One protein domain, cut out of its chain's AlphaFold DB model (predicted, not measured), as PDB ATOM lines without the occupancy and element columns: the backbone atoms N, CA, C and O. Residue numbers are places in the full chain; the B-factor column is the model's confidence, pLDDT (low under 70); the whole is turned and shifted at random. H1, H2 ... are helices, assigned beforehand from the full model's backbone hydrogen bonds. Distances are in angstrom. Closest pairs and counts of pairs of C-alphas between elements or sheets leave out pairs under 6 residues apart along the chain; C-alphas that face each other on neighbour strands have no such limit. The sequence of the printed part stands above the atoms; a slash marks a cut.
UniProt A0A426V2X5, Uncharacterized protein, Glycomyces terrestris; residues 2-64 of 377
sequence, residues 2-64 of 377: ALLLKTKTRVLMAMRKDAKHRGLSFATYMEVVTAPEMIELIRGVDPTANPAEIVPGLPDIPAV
ATOM      1  N   ALA A   2     -72.896-110.989  33.915       46.50
ATOM      2  CA  ALA A   2     -74.262-111.298  34.314       46.50
ATOM      3  C   ALA A   2     -75.075-111.826  33.128       46.50
ATOM      4  O   ALA A   2     -74.802-111.475  31.988       46.50
ATOM      5  N   LEU A   3     -76.076-112.646  33.443       59.22
ATOM      6  CA  LEU A   3     -77.171-112.991  32.542       59.22
ATOM      7  C   LEU A   3     -77.796-111.675  32.038       59.22
ATOM      8  O   LEU A   3     -78.438-110.960  32.814       59.22
ATOM      9  N   LEU A   4     -77.552-111.332  30.778       72.25
ATOM     10  CA  LEU A   4     -78.047-110.139  30.113       72.25
ATOM     11  C   LEU A   4     -79.549-110.224  29.862       72.25
ATOM     12  O   LEU A   4     -80.192-109.186  29.919       72.25
ATOM     13  N   LEU A   5     -80.147-111.403  29.679       76.19
ATOM     14  CA  LEU A   5     -81.566-111.544  29.333       76.19
ATOM     15  C   LEU A   5     -82.480-110.857  30.355       76.19
ATOM     16  O   LEU A   5     -83.403-110.124  29.991       76.19
ATOM     17  N   LYS A   6     -82.179-111.005  31.653       79.62
ATOM     18  CA  LYS A   6     -82.916-110.318  32.728       79.62
ATOM     19  C   LYS A   6     -82.717-108.804  32.674       79.62
ATOM     20  O   LYS A   6     -83.675-108.058  32.876       79.62
ATOM     21  N   THR A   7     -81.499-108.332  32.421       83.50
ATOM     22  CA  THR A   7     -81.207-106.894  32.326       83.50
ATOM     23  C   THR A   7     -81.809-106.284  31.058       83.50
ATOM     24  O   THR A   7     -82.541-105.308  31.179       83.50
ATOM     25  N   LYS A   8     -81.644-106.904  29.885       84.88
ATOM     26  CA  LYS A   8     -82.312-106.562  28.618       84.88
ATOM     27  C   LYS A   8     -83.827-106.482  28.790       84.88
ATOM     28  O   LYS A   8     -84.426-105.486  28.407       84.88
ATOM     29  N   THR A   9     -84.443-107.467  29.449       85.81
ATOM     30  CA  THR A   9     -85.889-107.457  29.733       85.81
ATOM     31  C   THR A   9     -86.290-106.255  30.594       85.81
ATOM     32  O   THR A   9     -87.244-105.551  30.264       85.81
ATOM     33  N   ARG A  10     -85.553-105.976  31.680       89.75
ATOM     34  CA  ARG A  10     -85.814-104.809  32.542       89.75
ATOM     35  C   ARG A  10     -85.621-103.487  31.797       89.75
ATOM     36  O   ARG A  10     -86.448-102.591  31.954       89.75
ATOM     37  N   VAL A  11     -84.581-103.372  30.972       89.56
ATOM     38  CA  VAL A  11     -84.328-102.184  30.145       89.56
ATOM     39  C   VAL A  11     -85.439-101.999  29.116       89.56
ATOM     40  O   VAL A  11     -85.990-100.908  29.023       89.56
ATOM     41  N   LEU A  12     -85.854-103.057  28.419       89.69
ATOM     42  CA  LEU A  12     -86.962-103.002  27.466       89.69
ATOM     43  C   LEU A  12     -88.266-102.548  28.141       89.69
ATOM     44  O   LEU A  12     -89.005-101.731  27.590       89.69
ATOM     45  N   MET A  13     -88.550-103.032  29.355       92.19
ATOM     46  CA  MET A  13     -89.690-102.559  30.149       92.19
ATOM     47  C   MET A  13     -89.558-101.078  30.524       92.19
ATOM     48  O   MET A  13     -90.542-100.341  30.433       92.19
ATOM     49  N   ALA A  14     -88.364-100.627  30.916       93.44
ATOM     50  CA  ALA A  14     -88.098 -99.226  31.229       93.44
ATOM     51  C   ALA A  14     -88.264 -98.320  29.994       93.44
ATOM     52  O   ALA A  14     -88.936 -97.296  30.090       93.44
ATOM     53  N   MET A  15     -87.772 -98.736  28.824       93.50
ATOM     54  CA  MET A  15     -87.956 -98.019  27.556       93.50
ATOM     55  C   MET A  15     -89.431 -97.948  27.149       93.50
ATOM     56  O   MET A  15     -89.928 -96.883  26.799       93.50
ATOM     57  N   ARG A  16     -90.188 -99.049  27.267       93.81
ATOM     58  CA  ARG A  16     -91.645 -99.043  27.019       93.81
ATOM     59  C   ARG A  16     -92.392 -98.109  27.971       93.81
ATOM     60  O   ARG A  16     -93.368 -97.472  27.572       93.81
ATOM     61  N   LYS A  17     -91.956 -98.025  29.230       94.75
ATOM     62  CA  LYS A  17     -92.527 -97.102  30.217       94.75
ATOM     63  C   LYS A  17     -92.225 -95.643  29.860       94.75
ATOM     64  O   LYS A  17     -93.136 -94.824  29.951       94.75
ATOM     65  N   ASP A  18     -91.000 -95.338  29.434       95.12
ATOM     66  CA  ASP A  18     -90.608 -93.999  28.973       95.12
ATOM     67  C   ASP A  18     -91.379 -93.597  27.705       95.12
ATOM     68  O   ASP A  18     -91.995 -92.533  27.668       95.12
ATOM     69  N   ALA A  19     -91.499 -94.497  26.722       95.12
ATOM     70  CA  ALA A  19     -92.327 -94.293  25.531       95.12
ATOM     71  C   ALA A  19     -93.772 -93.908  25.894       95.12
ATOM     72  O   ALA A  19     -94.294 -92.898  25.418       95.12
ATOM     73  N   LYS A  20     -94.397 -94.657  26.817       95.31
ATOM     74  CA  LYS A  20     -95.749 -94.362  27.312       95.31
ATOM     75  C   LYS A  20     -95.825 -93.007  28.023       95.31
ATOM     76  O   LYS A  20     -96.808 -92.295  27.840       95.31
ATOM     77  N   HIS A  21     -94.820 -92.647  28.822       95.81
ATOM     78  CA  HIS A  21     -94.762 -91.348  29.498       95.81
ATOM     79  C   HIS A  21     -94.663 -90.183  28.500       95.81
ATOM     80  O   HIS A  21     -95.283 -89.144  28.706       95.81
ATOM     81  N   ARG A  22     -93.948 -90.379  27.386       96.19
ATOM     82  CA  ARG A  22     -93.836 -89.412  26.281       96.19
ATOM     83  C   ARG A  22     -95.049 -89.406  25.340       96.19
ATOM     84  O   ARG A  22     -95.074 -88.624  24.397       96.19
ATOM     85  N   GLY A  23     -96.049 -90.262  25.570       95.50
ATOM     86  CA  GLY A  23     -97.214 -90.398  24.690       95.50
ATOM     87  C   GLY A  23     -96.883 -90.990  23.314       95.50
ATOM     88  O   GLY A  23     -97.629 -90.767  22.364       95.50
ATOM     89  N   LEU A  24     -95.772 -91.722  23.196       95.25
ATOM     90  CA  LEU A  24     -95.284 -92.298  21.945       95.25
ATOM     91  C   LEU A  24     -95.582 -93.797  21.865       95.25
ATOM     92  O   LEU A  24     -95.621 -94.509  22.873       95.25
ATOM     93  N   SER A  25     -95.726 -94.298  20.637       94.62
ATOM     94  CA  SER A  25     -95.593 -95.734  20.383       94.62
ATOM     95  C   SER A  25     -94.149 -96.176  20.656       94.62
ATOM     96  O   SER A  25     -93.228 -95.362  20.593       94.62
ATOM     97  N   PHE A  26     -93.920 -97.464  20.936       91.44
ATOM     98  CA  PHE A  26     -92.553 -97.955  21.152       91.44
ATOM     99  C   PHE A  26     -91.674 -97.806  19.900       91.44
ATOM    100  O   PHE A  26     -90.504 -97.468  20.023       91.44
ATOM    101  N   ALA A  27     -92.238 -97.992  18.701       90.75
ATOM    102  CA  ALA A  27     -91.511 -97.797  17.447       90.75
ATOM    103  C   ALA A  27     -91.078 -96.332  17.273       90.75
ATOM    104  O   ALA A  27     -89.893 -96.052  17.135       90.75
ATOM    105  N   THR A  28     -92.021 -95.393  17.414       93.06
ATOM    106  CA  THR A  28     -91.731 -93.951  17.341       93.06
ATOM    107  C   THR A  28     -90.739 -93.524  18.419       93.06
ATOM    108  O   THR A  28     -89.886 -92.684  18.171       93.06
ATOM    109  N   TYR A  29     -90.823 -94.108  19.617       94.38
ATOM    110  CA  TYR A  29     -89.853 -93.866  20.679       94.38
ATOM    111  C   TYR A  29     -88.433 -94.241  20.251       94.38
ATOM    112  O   TYR A  29     -87.538 -93.420  20.410       94.38
ATOM    113  N   MET A  30     -88.237 -95.431  19.674       91.19
ATOM    114  CA  MET A  30     -86.920 -95.883  19.213       91.19
ATOM    115  C   MET A  30     -86.349 -95.016  18.081       91.19
ATOM    116  O   MET A  30     -85.134 -94.929  17.950       91.19
ATOM    117  N   GLU A  31     -87.200 -94.351  17.293       91.31
ATOM    118  CA  GLU A  31     -86.774 -93.422  16.238       91.31
ATOM    119  C   GLU A  31     -86.324 -92.055  16.776       91.31
ATOM    120  O   GLU A  31     -85.458 -91.416  16.180       91.31
ATOM    121  N   VAL A  32     -86.916 -91.583  17.881       93.12
ATOM    122  CA  VAL A  32     -86.683 -90.219  18.395       93.12
ATOM    123  C   VAL A  32     -85.790 -90.162  19.631       93.12
ATOM    124  O   VAL A  32     -85.249 -89.099  19.933       93.12
ATOM    125  N   VAL A  33     -85.657 -91.262  20.378       92.94
ATOM    126  CA  VAL A  33     -84.814 -91.313  21.575       92.94
ATOM    127  C   VAL A  33     -83.340 -91.251  21.182       92.94
ATOM    128  O   VAL A  33     -82.866 -91.983  20.316       92.94
ATOM    129  N   THR A  34     -82.588 -90.364  21.826       94.00
ATOM    130  CA  THR A  34     -81.165 -90.196  21.522       94.00
ATOM    131  C   THR A  34     -80.308 -91.255  22.223       94.00
ATOM    132  O   THR A  34     -80.668 -91.783  23.278       94.00
ATOM    133  N   ALA A  35     -79.122 -91.545  21.678       90.31
ATOM    134  CA  ALA A  35     -78.173 -92.469  22.309       90.31
ATOM    135  C   ALA A  35     -77.815 -92.089  23.764       90.31
ATOM    136  O   ALA A  35     -77.854 -92.979  24.615       90.31
ATOM    137  N   PRO A  36     -77.539 -90.812  24.109       93.81
ATOM    138  CA  PRO A  36     -77.314 -90.414  25.501       93.81
ATOM    139  C   PRO A  36     -78.504 -90.704  26.425       93.81
ATOM    140  O   PRO A  36     -78.296 -91.181  27.537       93.81
ATOM    141  N   GLU A  37     -79.741 -90.477  25.970       93.94
ATOM    142  CA  GLU A  37     -80.942 -90.794  26.758       93.94
ATOM    143  C   GLU A  37     -81.094 -92.301  26.986       93.94
ATOM    144  O   GLU A  37     -81.397 -92.728  28.101       93.94
ATOM    145  N   MET A  38     -80.841 -93.120  25.958       93.25
ATOM    146  CA  MET A  38     -80.858 -94.578  26.100       93.25
ATOM    147  C   MET A  38     -79.787 -95.064  27.081       93.25
ATOM    148  O   MET A  38     -80.068 -95.926  27.912       93.25
ATOM    149  N   ILE A  39     -78.578 -94.497  27.022       92.75
ATOM    150  CA  ILE A  39     -77.476 -94.830  27.936       92.75
ATOM    151  C   ILE A  39     -77.839 -94.486  29.386       92.75
ATOM    152  O   ILE A  39     -77.634 -95.313  30.275       92.75
ATOM    153  N   GLU A  40     -78.391 -93.296  29.633       94.19
ATOM    154  CA  GLU A  40     -78.856 -92.888  30.966       94.19
ATOM    155  C   GLU A  40     -79.946 -93.831  31.491       94.19
ATOM    156  O   GLU A  40     -79.880 -94.287  32.634       94.19
ATOM    157  N   LEU A  41     -80.906 -94.208  30.641       93.94
ATOM    158  CA  LEU A  41     -81.954 -95.160  31.005       93.94
ATOM    159  C   LEU A  41     -81.375 -96.540  31.351       93.94
ATOM    160  O   LEU A  41     -81.754 -97.116  32.372       93.94
ATOM    161  N   ILE A  42     -80.444 -97.059  30.544       92.31
ATOM    162  CA  ILE A  42     -79.769 -98.343  30.794       92.31
ATOM    163  C   ILE A  42     -79.049 -98.313  32.143       92.31
ATOM    164  O   ILE A  42     -79.275 -99.195  32.968       92.31
ATOM    165  N   ARG A  43     -78.255 -97.269  32.408       90.62
ATOM    166  CA  ARG A  43     -77.537 -97.098  33.681       90.62
ATOM    167  C   ARG A  43     -78.473 -96.954  34.874       90.62
ATOM    168  O   ARG A  43     -78.153 -97.438  35.956       90.62
ATOM    169  N   GLY A  44     -79.630 -96.322  34.683       91.81
ATOM    170  CA  GLY A  44     -80.669 -96.228  35.705       91.81
ATOM    171  C   GLY A  44     -81.280 -97.587  36.072       91.81
ATOM    172  O   GLY A  44     -81.690 -97.786  37.214       91.81
ATOM    173  N   VAL A  45     -81.324 -98.534  35.129       91.44
ATOM    174  CA  VAL A  45     -81.811 -99.907  35.360       91.44
ATOM    175  C   VAL A  45     -80.716-100.814  35.925       91.44
ATOM    176  O   VAL A  45     -80.978-101.628  36.818       91.44
ATOM    177  N   ASP A  46     -79.509-100.703  35.381       87.56
ATOM    178  CA  ASP A  46     -78.336-101.469  35.778       87.56
ATOM    179  C   ASP A  46     -77.062-100.643  35.516       87.56
ATOM    180  O   ASP A  46     -76.600-100.563  34.375       87.56
ATOM    181  N   PRO A  47     -76.460-100.044  36.559       86.00
ATOM    182  CA  PRO A  47     -75.256 -99.224  36.415       86.00
ATOM    183  C   PRO A  47     -74.040 -99.987  35.877       86.00
ATOM    184  O   PRO A  47     -73.065 -99.364  35.465       86.00
ATOM    185  N   THR A  48     -74.075-101.322  35.924       82.50
ATOM    186  CA  THR A  48     -72.984-102.192  35.472       82.50
ATOM    187  C   THR A  48     -73.175-102.694  34.045       82.50
ATOM    188  O   THR A  48     -72.260-103.297  33.487       82.50
ATOM    189  N   ALA A  49     -74.344-102.449  33.446       84.19
ATOM    190  CA  ALA A  49     -74.631-102.871  32.088       84.19
ATOM    191  C   ALA A  49     -73.870-102.013  31.079       84.19
ATOM    192  O   ALA A  49     -73.959-100.783  31.081       84.19
ATOM    193  N   ASN A  50     -73.160-102.680  30.174       85.50
ATOM    194  CA  ASN A  50     -72.564-102.025  29.027       85.50
ATOM    195  C   ASN A  50     -73.673-101.693  28.004       85.50
ATOM    196  O   ASN A  50     -74.363-102.613  27.558       85.50
ATOM    197  N   PRO A  51     -73.870-100.419  27.608       86.94
ATOM    198  CA  PRO A  51     -74.948-100.044  26.695       86.94
ATOM    199  C   PRO A  51     -74.947-100.811  25.367       86.94
ATOM    200  O   PRO A  51     -76.020-101.198  24.901       86.94
ATOM    201  N   ALA A  52     -73.764-101.094  24.812       84.31
ATOM    202  CA  ALA A  52     -73.598-101.849  23.568       84.31
ATOM    203  C   ALA A  52     -74.105-103.303  23.659       84.31
ATOM    204  O   ALA A  52     -74.511-103.884  22.653       84.31
ATOM    205  N   GLU A  53     -74.116-103.900  24.858       79.88
ATOM    206  CA  GLU A  53     -74.643-105.253  25.090       79.88
ATOM    207  C   GLU A  53     -76.174-105.279  25.218       79.88
ATOM    208  O   GLU A  53     -76.794-106.342  25.114       79.88
ATOM    209  N   ILE A  54     -76.791-104.123  25.477       85.19
ATOM    210  CA  ILE A  54     -78.229-104.003  25.716       85.19
ATOM    211  C   ILE A  54     -78.969-103.548  24.463       85.19
ATOM    212  O   ILE A  54     -79.991-104.140  24.119       85.19
ATOM    213  N   VAL A  55     -78.463-102.514  23.789       82.38
ATOM    214  CA  VAL A  55     -79.041-101.987  22.549       82.38
ATOM    215  C   VAL A  55     -77.957-101.968  21.473       82.38
ATOM    216  O   VAL A  55     -76.981-101.225  21.613       82.38
ATOM    217  N   PRO A  56     -78.121-102.750  20.389       76.00
ATOM    218  CA  PRO A  56     -77.215-102.700  19.249       76.00
ATOM    219  C   PRO A  56     -77.051-101.269  18.719       76.00
ATOM    220  O   PRO A  56     -78.030-100.544  18.557       76.00
ATOM    221  N   GLY A  57     -75.809-100.862  18.449       77.31
ATOM    222  CA  GLY A  57     -75.473 -99.528  17.937       77.31
ATOM    223  C   GLY A  57     -75.139 -98.478  19.004       77.31
ATOM    224  O   GLY A  57     -74.626 -97.416  18.654       77.31
ATOM    225  N   LEU A  58     -75.359 -98.758  20.296       85.75
ATOM    226  CA  LEU A  58     -74.812 -97.922  21.370       85.75
ATOM    227  C   LEU A  58     -73.306 -98.176  21.562       85.75
ATOM    228  O   LEU A  58     -72.837 -99.283  21.297       85.75
ATOM    229  N   PRO A  59     -72.535 -97.174  22.029       85.06
ATOM    230  CA  PRO A  59     -71.106 -97.340  22.264       85.06
ATOM    231  C   PRO A  59     -70.829 -98.184  23.513       85.06
ATOM    232  O   PRO A  59     -71.575 -98.128  24.496       85.06
ATOM    233  N   ASP A  60     -69.700 -98.895  23.505       82.69
ATOM    234  CA  ASP A  60     -69.131 -99.473  24.718       82.69
ATOM    235  C   ASP A  60     -68.736 -98.371  25.702       82.69
ATOM    236  O   ASP A  60     -68.145 -97.356  25.313       82.69
ATOM    237  N   ILE A  61     -69.048 -98.563  26.987       83.31
ATOM    238  CA  ILE A  61     -68.625 -97.632  28.037       83.31
ATOM    239  C   ILE A  61     -67.974 -98.386  29.209       83.31
ATOM    240  O   ILE A  61     -68.683 -99.106  29.914       83.31
ATOM    241  N   PRO A  62     -66.667 -98.169  29.480       84.50
ATOM    242  CA  PRO A  62     -65.734 -97.330  28.713       84.50
ATOM    243  C   PRO A  62     -65.504 -97.865  27.291       84.50
ATOM    244  O   PRO A  62     -65.706 -99.047  27.033       84.50
ATOM    245  N   ALA A  63     -65.078 -96.991  26.375       86.69
ATOM    246  CA  ALA A  63     -64.771 -97.393  25.005       86.69
ATOM    247  C   ALA A  63     -63.669 -98.466  24.987       86.69
ATOM    248  O   ALA A  63     -62.652 -98.333  25.673       86.69
ATOM    249  N   VAL A  64     -63.870 -99.509  24.181       89.62
ATOM    250  CA  VAL A  64     -62.953-100.648  24.068       89.62
ATOM    251  C   VAL A  64     -62.228-100.589  22.730       89.62
ATOM    252  O   VAL A  64     -62.836-100.767  21.677       89.62
TER     253      VAL A  64
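AT A GLANCE: This is residues 2 to 64 of the 377 residues of an uncharacterized protein of Glycomyces terrestris (UniProt A0A426V2X5). One long helix, H1, makes a rail, and three shorter helices pack on one side of it in a row of contacts: H4 near its first residues, H3 crossing it steeply at its middle, and H2 across its last residues. After H4 the printed part ends in a stretch without a named element, residues 55 to 64, and Val 64 lies at the opposite end of the length from Gly 23, in the turn between H1 and H2. The printed part has 63 residues with four named helices, in the order H1, H2, H3, H4, and no named strand; its class is all helix. It is compact, with a radius of gyration of the C-alphas of 11.3 A, yet elongated in outline, spanning 34 by 21 by 16 A.

IN THESE COORDINATES: H1 comes first, residues 4 to 21, from C-alpha 4 at (-78.047, -110.139, 30.113) to C-alpha 21 at (-94.762, -91.348, 29.498), 25.2 A from first to last C-alpha. H2 follows with residues 26 to 32, 10.1 A long. H3 is residues 35 to 45, 15.5 A long, and begins with C-alpha 35 at (-78.173, -92.469, 22.309). H4 is residues 51 to 54, 5.2 A long, and ends with C-alpha 54 at (-78.229, -104.003, 25.716).

HOW THE PARTS SIT: H1 is the hub and touches the three other helices. With residues 15 to 20 alone it touches H2, about perpendicular at 80 degrees; the closest C-alphas, those of Ala 19 and Tyr 29, are 5.5 A apart. With residues 7 to 15 alone it touches H3, at a steep tilt of 65 degrees, opposite ways; the closest C-alphas, those of Val 11 and Ile 42, are 6.0 A apart. With residues 4 to 11 alone it touches H4, where the closest C-alphas, those of Lys 8 and Ile 54, are 5.6 A apart. H3 and H4 only just touch, with 3 pairs of C-alphas within 8 A, the closest being those of Ile 39 and Pro 51 at 5.9 A. H2 is apart from H3 and from H4. In H1, H2 and H3 every O i to N i+4 pair is within hydrogen-bond range; H4 is too short for such a pair, and its 1 pair of O i to N i+3 is within range.

THE WHOLE: The two C-alphas farthest apart, those of Gly 23 and Val 64, are 35.8 A apart, and the first and last printed C-alphas, those of Ala 2 and Val 64, are 18.6 A apart. The printed part has no cut, and the links H1 to H2, H2 to H3 and H3 to H4 are tight. The mean pLDDT of the printed part is 87.8; residues 2 to 3 are under 70.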